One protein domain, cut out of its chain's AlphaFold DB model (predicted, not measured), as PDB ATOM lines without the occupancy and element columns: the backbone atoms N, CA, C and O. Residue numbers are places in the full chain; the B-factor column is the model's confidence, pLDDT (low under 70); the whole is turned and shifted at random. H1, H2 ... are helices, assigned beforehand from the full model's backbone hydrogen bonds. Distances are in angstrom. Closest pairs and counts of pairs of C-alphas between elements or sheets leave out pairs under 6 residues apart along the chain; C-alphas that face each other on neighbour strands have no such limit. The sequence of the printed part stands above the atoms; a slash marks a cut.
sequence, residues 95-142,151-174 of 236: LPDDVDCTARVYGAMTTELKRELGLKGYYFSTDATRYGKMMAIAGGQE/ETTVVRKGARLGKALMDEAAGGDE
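AT A GLANCE: This is residues 95 to 142 and 151 to 174 of the 236 residues of an uncharacterized protein of Oryza nivara (UniProt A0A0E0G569). Two long helices, H1 and H4, make an open corner where residues 109 to 113 of H1 touch residues 154 to 155 of H4; from H1 the chain turns through short H2 into H3, which packs crosswise on H4. Residues 95 to 104 and 167 to 174 stick out. The printed part has 72 residues, with four named helices in the order H1, H2, H3, H4 and no named strand; its class is all helix, with 55 of the 72 residues in the helices, and it is loose, with a radius of gyration of the C-alphas of 14.5 A and spans of 41 by 33 by 25 A.

HOW THE PARTS SIT: H1, residues 99 to 117, and H2, residues 119 to 124, only just touch, only at the corner, Lys 114 and Tyr 122 being closest by C-alphas, 5.8 A. H3, residues 127 to 139, touches H4, residues 154 to 170, about perpendicular at 84 degrees; C-alphas 138 and 160 are closest, 4.5 A. In each helix every O i to N i+4 pair is within hydrogen-bond range.

IN THESE COORDINATES: H1, 26.0 A long, begins at C-alpha 99 (-20.993, 17.903, -10.958); H4, 24.3 A, ends at C-alpha 170 (-2.251, -5.145, 12.975).

THE WHOLE: Residues 143 to 150 are not printed; the gap is 13.2 A between C-alphas 142 and 151. Residues 95 to 104, 141 to 142 and 151 to 152 have pLDDT under 70.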
ATOM      1  N   LEU A  95     -30.551  13.406  -6.422       48.22
ATOM      2  CA  LEU A  95     -29.211  13.797  -6.028       48.22
ATOM      3  C   LEU A  95     -28.978  15.150  -6.691       48.22
ATOM      4  O   LEU A  95     -29.233  15.258  -7.889       48.22
ATOM      5  N   PRO A  96     -28.517  16.184  -5.968       48.78
ATOM      6  CA  PRO A  96     -28.055  17.379  -6.642       48.78
ATOM      7  C   PRO A  96     -26.919  16.929  -7.557       48.78
ATOM      8  O   PRO A  96     -25.854  16.530  -7.075       48.78
ATOM      9  N   ASP A  97     -27.176  16.955  -8.862       52.66
ATOM     10  CA  ASP A  97     -26.215  16.720  -9.937       52.66
ATOM     11  C   ASP A  97     -25.250  17.922  -9.986       52.66
ATOM     12  O   ASP A  97     -25.054  18.597 -10.994       52.66
ATOM     13  N   ASP A  98     -24.672  18.253  -8.829       56.62
ATOM     14  CA  ASP A  98     -23.678  19.292  -8.637       56.62
ATOM     15  C   ASP A  98     -22.321  18.683  -9.002       56.62
ATOM     16  O   ASP A  98     -21.410  18.489  -8.184       56.62
ATOM     17  N   VAL A  99     -22.228  18.305 -10.280       56.81
ATOM     18  CA  VAL A  99     -20.993  17.903 -10.958       56.81
ATOM     19  C   VAL A  99     -19.897  18.944 -10.731       56.81
ATOM     20  O   VAL A  99     -18.724  18.586 -10.633       56.81
ATOM     21  N   ASP A 100     -20.284  20.208 -10.550       59.28
ATOM     22  CA  ASP A 100     -19.399  21.333 -10.281       59.28
ATOM     23  C   ASP A 100     -18.807  21.251  -8.869       59.28
ATOM     24  O   ASP A 100     -17.593  21.396  -8.696       59.28
ATOM     25  N   CYS A 101     -19.605  20.927  -7.851       59.69
ATOM     26  CA  CYS A 101     -19.106  20.730  -6.490       59.69
ATOM     27  C   CYS A 101     -18.284  19.455  -6.346       59.69
ATOM     28  O   CYS A 101     -17.214  19.487  -5.737       59.69
ATOM     29  N   THR A 102     -18.703  18.357  -6.971       62.16
ATOM     30  CA  THR A 102     -17.913  17.117  -6.957       62.16
ATOM     31  C   THR A 102     -16.563  17.330  -7.645       62.16
ATOM     32  O   THR A 102     -15.522  16.956  -7.099       62.16
ATOM     33  N   ALA A 103     -16.542  18.015  -8.794       66.94
ATOM     34  CA  ALA A 103     -15.306  18.380  -9.479       66.94
ATOM     35  C   ALA A 103     -14.440  19.343  -8.653       66.94
ATOM     36  O   ALA A 103     -13.215  19.199  -8.645       66.94
ATOM     37  N   ARG A 104     -15.043  20.293  -7.926       67.75
ATOM     38  CA  ARG A 104     -14.325  21.244  -7.065       67.75
ATOM     39  C   ARG A 104     -13.716  20.566  -5.842       67.75
ATOM     40  O   ARG A 104     -12.545  20.796  -5.561       67.75
ATOM     41  N   VAL A 105     -14.466  19.704  -5.156       72.06
ATOM     42  CA  VAL A 105     -13.983  18.920  -4.006       72.06
ATOM     43  C   VAL A 105     -12.867  17.977  -4.445       72.06
ATOM     44  O   VAL A 105     -11.809  17.940  -3.820       72.06
ATOM     45  N   TYR A 106     -13.043  17.281  -5.570       70.50
ATOM     46  CA  TYR A 106     -12.000  16.430  -6.137       70.50
ATOM     47  C   TYR A 106     -10.764  17.244  -6.557       70.50
ATOM     48  O   TYR A 106      -9.627  16.867  -6.271       70.50
ATOM     49  N   GLY A 107     -10.964  18.402  -7.187       74.88
ATOM     50  CA  GLY A 107      -9.899  19.332  -7.556       74.88
ATOM     51  C   GLY A 107      -9.116  19.845  -6.345       74.88
ATOM     52  O   GLY A 107      -7.882  19.810  -6.352       74.88
ATOM     53  N   ALA A 108      -9.810  20.244  -5.280       78.75
ATOM     54  CA  ALA A 108      -9.209  20.666  -4.019       78.75
ATOM     55  C   ALA A 108      -8.407  19.520  -3.387       78.75
ATOM     56  O   ALA A 108      -7.212  19.673  -3.144       78.75
ATOM     57  N   MET A 109      -9.006  18.334  -3.260       80.25
ATOM     58  CA  MET A 109      -8.345  17.141  -2.727       80.25
ATOM     59  C   MET A 109      -7.099  16.759  -3.539       80.25
ATOM     60  O   MET A 109      -6.051  16.456  -2.975       80.25
ATOM     61  N   THR A 110      -7.162  16.798  -4.874       79.31
ATOM     62  CA  THR A 110      -5.989  16.497  -5.717       79.31
ATOM     63  C   THR A 110      -4.888  17.543  -5.561       79.31
ATOM     64  O   THR A 110      -3.705  17.211  -5.648       79.31
ATOM     65  N   THR A 111      -5.252  18.801  -5.308       83.00
ATOM     66  CA  THR A 111      -4.304  19.888  -5.049       83.00
ATOM     67  C   THR A 111      -3.625  19.700  -3.696       83.00
ATOM     68  O   THR A 111      -2.398  19.762  -3.620       83.00
ATOM     69  N   GLU A 112      -4.391  19.368  -2.657       82.56
ATOM     70  CA  GLU A 112      -3.866  18.983  -1.345       82.56
ATOM     71  C   GLU A 112      -2.922  17.784  -1.456       82.56
ATOM     72  O   GLU A 112      -1.807  17.806  -0.944       82.56
ATOM     73  N   LEU A 113      -3.323  16.756  -2.200       81.88
ATOM     74  CA  LEU A 113      -2.532  15.545  -2.370       81.88
ATOM     75  C   LEU A 113      -1.222  15.823  -3.121       81.88
ATOM     76  O   LEU A 113      -0.173  15.287  -2.764       81.88
ATOM     77  N   LYS A 114      -1.246  16.697  -4.136       83.25
ATOM     78  CA  LYS A 114      -0.037  17.171  -4.828       83.25
ATOM     79  C   LYS A 114       0.861  18.004  -3.918       83.25
ATOM     80  O   LYS A 114       2.079  17.902  -4.058       83.25
ATOM     81  N   ARG A 115       0.292  18.799  -3.006       83.06
ATOM     82  CA  ARG A 115       1.044  19.561  -1.996       83.06
ATOM     83  C   ARG A 115       1.791  18.619  -1.055       83.06
ATOM     84  O   ARG A 115       2.982  18.803  -0.839       83.06
ATOM     85  N   GLU A 116       1.114  17.584  -0.571       82.00
ATOM     86  CA  GLU A 116       1.657  16.629   0.401       82.00
ATOM     87  C   GLU A 116       2.654  15.631  -0.225       82.00
ATOM     88  O   GLU A 116       3.746  15.375   0.288       82.00
ATOM     89  N   LEU A 117       2.326  15.071  -1.394       79.88
ATOM     90  CA  LEU A 117       3.187  14.089  -2.064       79.88
ATOM     91  C   LEU A 117       4.297  14.740  -2.901       79.88
ATOM     92  O   LEU A 117       5.315  14.090  -3.178       79.88
ATOM     93  N   GLY A 118       4.132  16.012  -3.276       81.38
ATOM     94  CA  GLY A 118       4.933  16.720  -4.273       81.38
ATOM     95  C   GLY A 118       4.556  16.313  -5.703       81.38
ATOM     96  O   GLY A 118       4.167  15.174  -5.950       81.38
ATOM     97  N   LEU A 119       4.727  17.210  -6.683       76.56
ATOM     98  CA  LEU A 119       4.326  16.974  -8.086       76.56
ATOM     99  C   LEU A 119       4.925  15.679  -8.666       76.56
ATOM    100  O   LEU A 119       4.231  14.863  -9.273       76.56
ATOM    101  N   LYS A 120       6.224  15.464  -8.428       73.62
ATOM    102  CA  LYS A 120       6.941  14.260  -8.868       73.62
ATOM    103  C   LYS A 120       6.506  13.018  -8.086       73.62
ATOM    104  O   LYS A 120       6.480  11.927  -8.646       73.62
ATOM    105  N   GLY A 121       6.133  13.185  -6.818       74.94
ATOM    106  CA  GLY A 121       5.620  12.097  -5.994       74.94
ATOM    107  C   GLY A 121       4.234  11.638  -6.439       74.94
ATOM    108  O   GLY A 121       3.989  10.451  -6.617       74.94
ATOM    109  N   TYR A 122       3.352  12.587  -6.733       74.38
ATOM    110  CA  TYR A 122       1.998  12.304  -7.190       74.38
ATOM    111  C   TYR A 122       1.950  11.577  -8.544       74.38
ATOM    112  O   TYR A 122       1.121  10.693  -8.715       74.38
ATOM    113  N   TYR A 123       2.824  11.908  -9.502       73.44
ATOM    114  CA  TYR A 123       2.799  11.279 -10.834       73.44
ATOM    115  C   TYR A 123       3.755  10.092 -10.986       73.44
ATOM    116  O   TYR A 123       3.423   9.140 -11.683       73.44
ATOM    117  N   PHE A 124       4.924  10.124 -10.342       74.19
ATOM    118  CA  PHE A 124       6.021   9.196 -10.646       74.19
ATOM    119  C   PHE A 124       6.470   8.334  -9.459       74.19
ATOM    120  O   PHE A 124       7.419   7.566  -9.600       74.19
ATOM    121  N   SER A 125       5.838   8.442  -8.282       76.38
ATOM    122  CA  SER A 125       6.136   7.525  -7.172       76.38
ATOM    123  C   SER A 125       5.407   6.198  -7.287       76.38
ATOM    124  O   SER A 125       4.252   6.151  -7.711       76.38
ATOM    125  N   THR A 126       6.083   5.157  -6.806       80.31
ATOM    126  CA  THR A 126       5.510   3.835  -6.560       80.31
ATOM    127  C   THR A 126       4.468   3.883  -5.447       80.31
ATOM    128  O   THR A 126       4.540   4.738  -4.555       80.31
ATOM    129  N   ASP A 127       3.553   2.917  -5.449       74.69
ATOM    130  CA  ASP A 127       2.518   2.790  -4.418       74.69
ATOM    131  C   ASP A 127       3.113   2.704  -3.009       74.69
ATOM    132  O   ASP A 127       2.644   3.385  -2.105       74.69
ATOM    133  N   ALA A 128       4.227   1.983  -2.834       74.12
ATOM    134  CA  ALA A 128       4.934   1.898  -1.554       74.12
ATOM    135  C   ALA A 128       5.441   3.264  -1.048       74.12
ATOM    136  O   ALA A 128       5.370   3.559   0.143       74.12
ATOM    137  N   THR A 129       5.921   4.125  -1.952       77.81
ATOM    138  CA  THR A 129       6.411   5.469  -1.601       77.81
ATOM    139  C   THR A 129       5.253   6.399  -1.238       77.81
ATOM    140  O   THR A 129       5.354   7.178  -0.290       77.81
ATOM    141  N   ARG A 130       4.135   6.307  -1.972       79.31
ATOM    142  CA  ARG A 130       2.910   7.063  -1.669       79.31
ATOM    143  C   ARG A 130       2.330   6.637  -0.326       79.31
ATOM    144  O   ARG A 130       2.027   7.495   0.494       79.31
ATOM    145  N   TYR A 131       2.257   5.330  -0.089       79.69
ATOM    146  CA  TYR A 131       1.814   4.743   1.170       79.69
ATOM    147  C   TYR A 131       2.671   5.215   2.348       79.69
ATOM    148  O   TYR A 131       2.136   5.748   3.315       79.69
ATOM    149  N   GLY A 132       4.001   5.111   2.242       82.62
ATOM    150  CA  GLY A 132       4.911   5.549   3.302       82.62
ATOM    151  C   GLY A 132       4.747   7.031   3.651       82.62
ATOM    152  O   GLY A 132       4.711   7.386   4.827       82.62
ATOM    153  N   LYS A 133       4.564   7.897   2.644       83.44
ATOM    154  CA  LYS A 133       4.259   9.318   2.870       83.44
ATOM    155  C   LYS A 133       2.898   9.532   3.530       83.44
ATOM    156  O   LYS A 133       2.804  10.343   4.442       83.44
ATOM    157  N   MET A 134       1.865   8.807   3.101       83.31
ATOM    158  CA  MET A 134       0.530   8.900   3.700       83.31
ATOM    159  C   MET A 134       0.559   8.506   5.183       83.31
ATOM    160  O   MET A 134       0.013   9.214   6.024       83.31
ATOM    161  N   MET A 135       1.270   7.425   5.518       82.69
ATOM    162  CA  MET A 135       1.450   6.974   6.902       82.69
ATOM    163  C   MET A 135       2.266   7.969   7.735       82.69
ATOM    164  O   MET A 135       1.974   8.156   8.914       82.69
ATOM    165  N   ALA A 136       3.244   8.653   7.132       85.38
ATOM    166  CA  ALA A 136       3.981   9.728   7.792       85.38
ATOM    167  C   ALA A 136       3.087  10.948   8.085       85.38
ATOM    168  O   ALA A 136       3.121  11.465   9.197       85.38
ATOM    169  N   ILE A 137       2.230  11.356   7.139       83.81
ATOM    170  CA  ILE A 137       1.235  12.432   7.333       83.81
ATOM    171  C   ILE A 137       0.249  12.067   8.449       83.81
ATOM    172  O   ILE A 137      -0.121  12.913   9.259       83.81
ATOM    173  N   ALA A 138      -0.160  10.799   8.512       82.81
ATOM    174  CA  ALA A 138      -1.045  10.285   9.552       82.81
ATOM    175  C   ALA A 138      -0.371  10.165  10.931       82.81
ATOM    176  O   ALA A 138      -1.060  10.128  11.947       82.81
ATOM    177  N   GLY A 139       0.960  10.041  10.970       73.12
ATOM    178  CA  GLY A 139       1.754   9.868  12.187       73.12
ATOM    179  C   GLY A 139       2.394  11.138  12.744       73.12
ATOM    180  O   GLY A 139       2.967  11.060  13.825       73.12
ATOM    181  N   GLY A 140       2.314  12.271  12.041       71.81
ATOM    182  CA  GLY A 140       2.787  13.557  12.551       71.81
ATOM    183  C   GLY A 140       2.004  13.975  13.798       71.81
ATOM    184  O   GLY A 140       0.804  14.237  13.706       71.81
ATOM    185  N   GLN A 141       2.695  13.994  14.940       50.12
ATOM    186  CA  GLN A 141       2.240  14.556  16.210       50.12
ATOM    187  C   GLN A 141       2.018  16.064  16.026       50.12
ATOM    188  O   GLN A 141       2.836  16.734  15.397       50.12
ATOM    189  N   GLU A 142       0.905  16.574  16.546       52.75
ATOM    190  CA  GLU A 142       0.710  18.004  16.776       52.75
ATOM    191  C   GLU A 142       1.828  18.469  17.717       52.75
ATOM    192  O   GLU A 142       1.891  18.028  18.863       52.75
ATOM    193  N   GLU A 151      -7.917  23.850   9.791       51.94
ATOM    194  CA  GLU A 151      -8.767  22.995   8.987       51.94
ATOM    195  C   GLU A 151      -7.971  21.769   8.513       51.94
ATOM    196  O   GLU A 151      -7.137  21.826   7.605       51.94
ATOM    197  N   THR A 152      -8.157  20.633   9.192       62.91
ATOM    198  CA  THR A 152      -7.464  19.402   8.814       62.91
ATOM    199  C   THR A 152      -7.945  19.006   7.423       62.91
ATOM    200  O   THR A 152      -9.123  18.712   7.213       62.91
ATOM    201  N   THR A 153      -7.023  19.034   6.460       79.44
ATOM    202  CA  THR A 153      -7.321  18.770   5.050       79.44
ATOM    203  C   THR A 153      -7.974  17.403   4.860       79.44
ATOM    204  O   THR A 153      -7.717  16.464   5.625       79.44
ATOM    205  N   VAL A 154      -8.790  17.256   3.815       81.44
ATOM    206  CA  VAL A 154      -9.479  15.988   3.508       81.44
ATOM    207  C   VAL A 154      -8.464  14.854   3.354       81.44
ATOM    208  O   VAL A 154      -8.670  13.751   3.863       81.44
ATOM    209  N   VAL A 155      -7.314  15.144   2.737       82.12
ATOM    210  CA  VAL A 155      -6.206  14.188   2.597       82.12
ATOM    211  C   VAL A 155      -5.631  13.758   3.952       82.12
ATOM    212  O   VAL A 155      -5.388  12.569   4.154       82.12
ATOM    213  N   ARG A 156      -5.439  14.681   4.906       82.12
ATOM    214  CA  ARG A 156      -4.909  14.361   6.243       82.12
ATOM    215  C   ARG A 156      -5.908  13.545   7.060       82.12
ATOM    216  O   ARG A 156      -5.511  12.572   7.697       82.12
ATOM    217  N   LYS A 157      -7.199  13.892   6.997       81.81
ATOM    218  CA  LYS A 157      -8.282  13.110   7.618       81.81
ATOM    219  C   LYS A 157      -8.334  11.688   7.050       81.81
ATOM    220  O   LYS A 157      -8.336  10.729   7.815       81.81
ATOM    221  N   GLY A 158      -8.273  11.549   5.723       82.06
ATOM    222  CA  GLY A 158      -8.231  10.249   5.049       82.06
ATOM    223  C   GLY A 158      -6.997   9.418   5.417       82.06
ATOM    224  O   GLY A 158      -7.114   8.225   5.684       82.06
ATOM    225  N   ALA A 159      -5.821  10.045   5.505       84.00
ATOM    226  CA  ALA A 159      -4.588   9.388   5.932       84.00
ATOM    227  C   ALA A 159      -4.674   8.870   7.379       84.00
ATOM    228  O   ALA A 159      -4.302   7.727   7.645       84.00
ATOM    229  N   ARG A 160      -5.199   9.687   8.304       82.94
ATOM    230  CA  ARG A 160      -5.414   9.311   9.713       82.94
ATOM    231  C   ARG A 160      -6.395   8.143   9.839       82.94
ATOM    232  O   ARG A 160      -6.095   7.184  10.546       82.94
ATOM    233  N   LEU A 161      -7.511   8.184   9.110       82.56
ATOM    234  CA  LEU A 161      -8.480   7.087   9.085       82.56
ATOM    235  C   LEU A 161      -7.862   5.789   8.544       82.56
ATOM    236  O   LEU A 161      -8.017   4.730   9.149       82.56
ATOM    237  N   GLY A 162      -7.123   5.874   7.434       80.25
ATOM    238  CA  GLY A 162      -6.420   4.728   6.857       80.25
ATOM    239  C   GLY A 162      -5.399   4.122   7.821       80.25
ATOM    240  O   GLY A 162      -5.327   2.904   7.946       80.25
ATOM    241  N   LYS A 163      -4.657   4.958   8.554       83.75
ATOM    242  CA  LYS A 163      -3.733   4.497   9.596       83.75
ATOM    243  C   LYS A 163      -4.465   3.787  10.739       83.75
ATOM    244  O   LYS A 163      -4.053   2.695  11.098       83.75
ATOM    245  N   ALA A 164      -5.559   4.352  11.255       80.19
ATOM    246  CA  ALA A 164      -6.339   3.731  12.328       80.19
ATOM    247  C   ALA A 164      -6.865   2.337  11.937       80.19
ATOM    248  O   ALA A 164      -6.753   1.397  12.716       80.19
ATOM    249  N   LEU A 165      -7.352   2.178  10.699       75.38
ATOM    250  CA  LEU A 165      -7.754   0.872  10.158       75.38
ATOM    251  C   LEU A 165      -6.594  -0.133  10.135       75.38
ATOM    252  O   LEU A 165      -6.786  -1.307  10.450       75.38
ATOM    253  N   MET A 166      -5.397   0.316   9.756       79.00
ATOM    254  CA  MET A 166      -4.207  -0.535   9.689       79.00
ATOM    255  C   MET A 166      -3.676  -0.908  11.074       79.00
ATOM    256  O   MET A 166      -3.269  -2.051  11.266       79.00
ATOM    257  N   ASP A 167      -3.697   0.025  12.025       82.00
ATOM    258  CA  ASP A 167      -3.270  -0.208  13.406       82.00
ATOM    259  C   ASP A 167      -4.198  -1.233  14.086       82.00
ATOM    260  O   ASP A 167      -3.720  -2.184  14.709       82.00
ATOM    261  N   GLU A 168      -5.512  -1.120  13.870       76.38
ATOM    262  CA  GLU A 168      -6.499  -2.078  14.380       76.38
ATOM    263  C   GLU A 168      -6.345  -3.465  13.731       76.38
ATOM    264  O   GLU A 168      -6.342  -4.497  14.406       76.38
ATOM    265  N   ALA A 169      -6.111  -3.503  12.415       75.44
ATOM    266  CA  ALA A 169      -5.861  -4.749  11.695       75.44
ATOM    267  C   ALA A 169      -4.555  -5.429  12.138       75.44
ATOM    268  O   ALA A 169      -4.494  -6.657  12.224       75.44
ATOM    269  N   ALA A 170      -3.517  -4.646  12.447       77.38
ATOM    270  CA  ALA A 170      -2.251  -5.145  12.975       77.38
ATOM    271  C   ALA A 170      -2.383  -5.677  14.411       77.38
ATOM    272  O   ALA A 170      -1.669  -6.612  14.779       77.38
ATOM    273  N   GLY A 171      -3.318  -5.132  15.199       77.94
ATOM    274  CA  GLY A 171      -3.681  -5.628  16.528       77.94
ATOM    275  C   GLY A 171      -4.349  -7.008  16.522       77.94
ATOM    276  O   GLY A 171      -4.440  -7.651  17.567       77.94
ATOM    277  N   GLY A 172      -4.780  -7.496  15.353       75.06
ATOM    278  CA  GLY A 172      -5.440  -8.794  15.198       75.06
ATOM    279  C   GLY A 172      -6.890  -8.819  15.690       75.06
ATOM    280  O   GLY A 172      -7.512  -9.884  15.669       75.06
ATOM    281  N   ASP A 173      -7.439  -7.672  16.100       73.56
ATOM    282  CA  ASP A 173      -8.843  -7.524  16.478       73.56
ATOM    283  C   ASP A 173      -9.689  -7.193  15.244       73.56
ATOM    284  O   ASP A 173     -10.031  -6.053  14.928       73.56
ATOM    285  N   GLU A 174     -10.040  -8.244  14.512       70.62
ATOM    286  CA  GLU A 174     -10.901  -8.137  13.337       70.62
ATOM    287  C   GLU A 174     -12.270  -7.515  13.667       70.62
ATOM    288  O   GLU A 174     -12.844  -6.825  12.825       70.62
TER     289      GLU A 174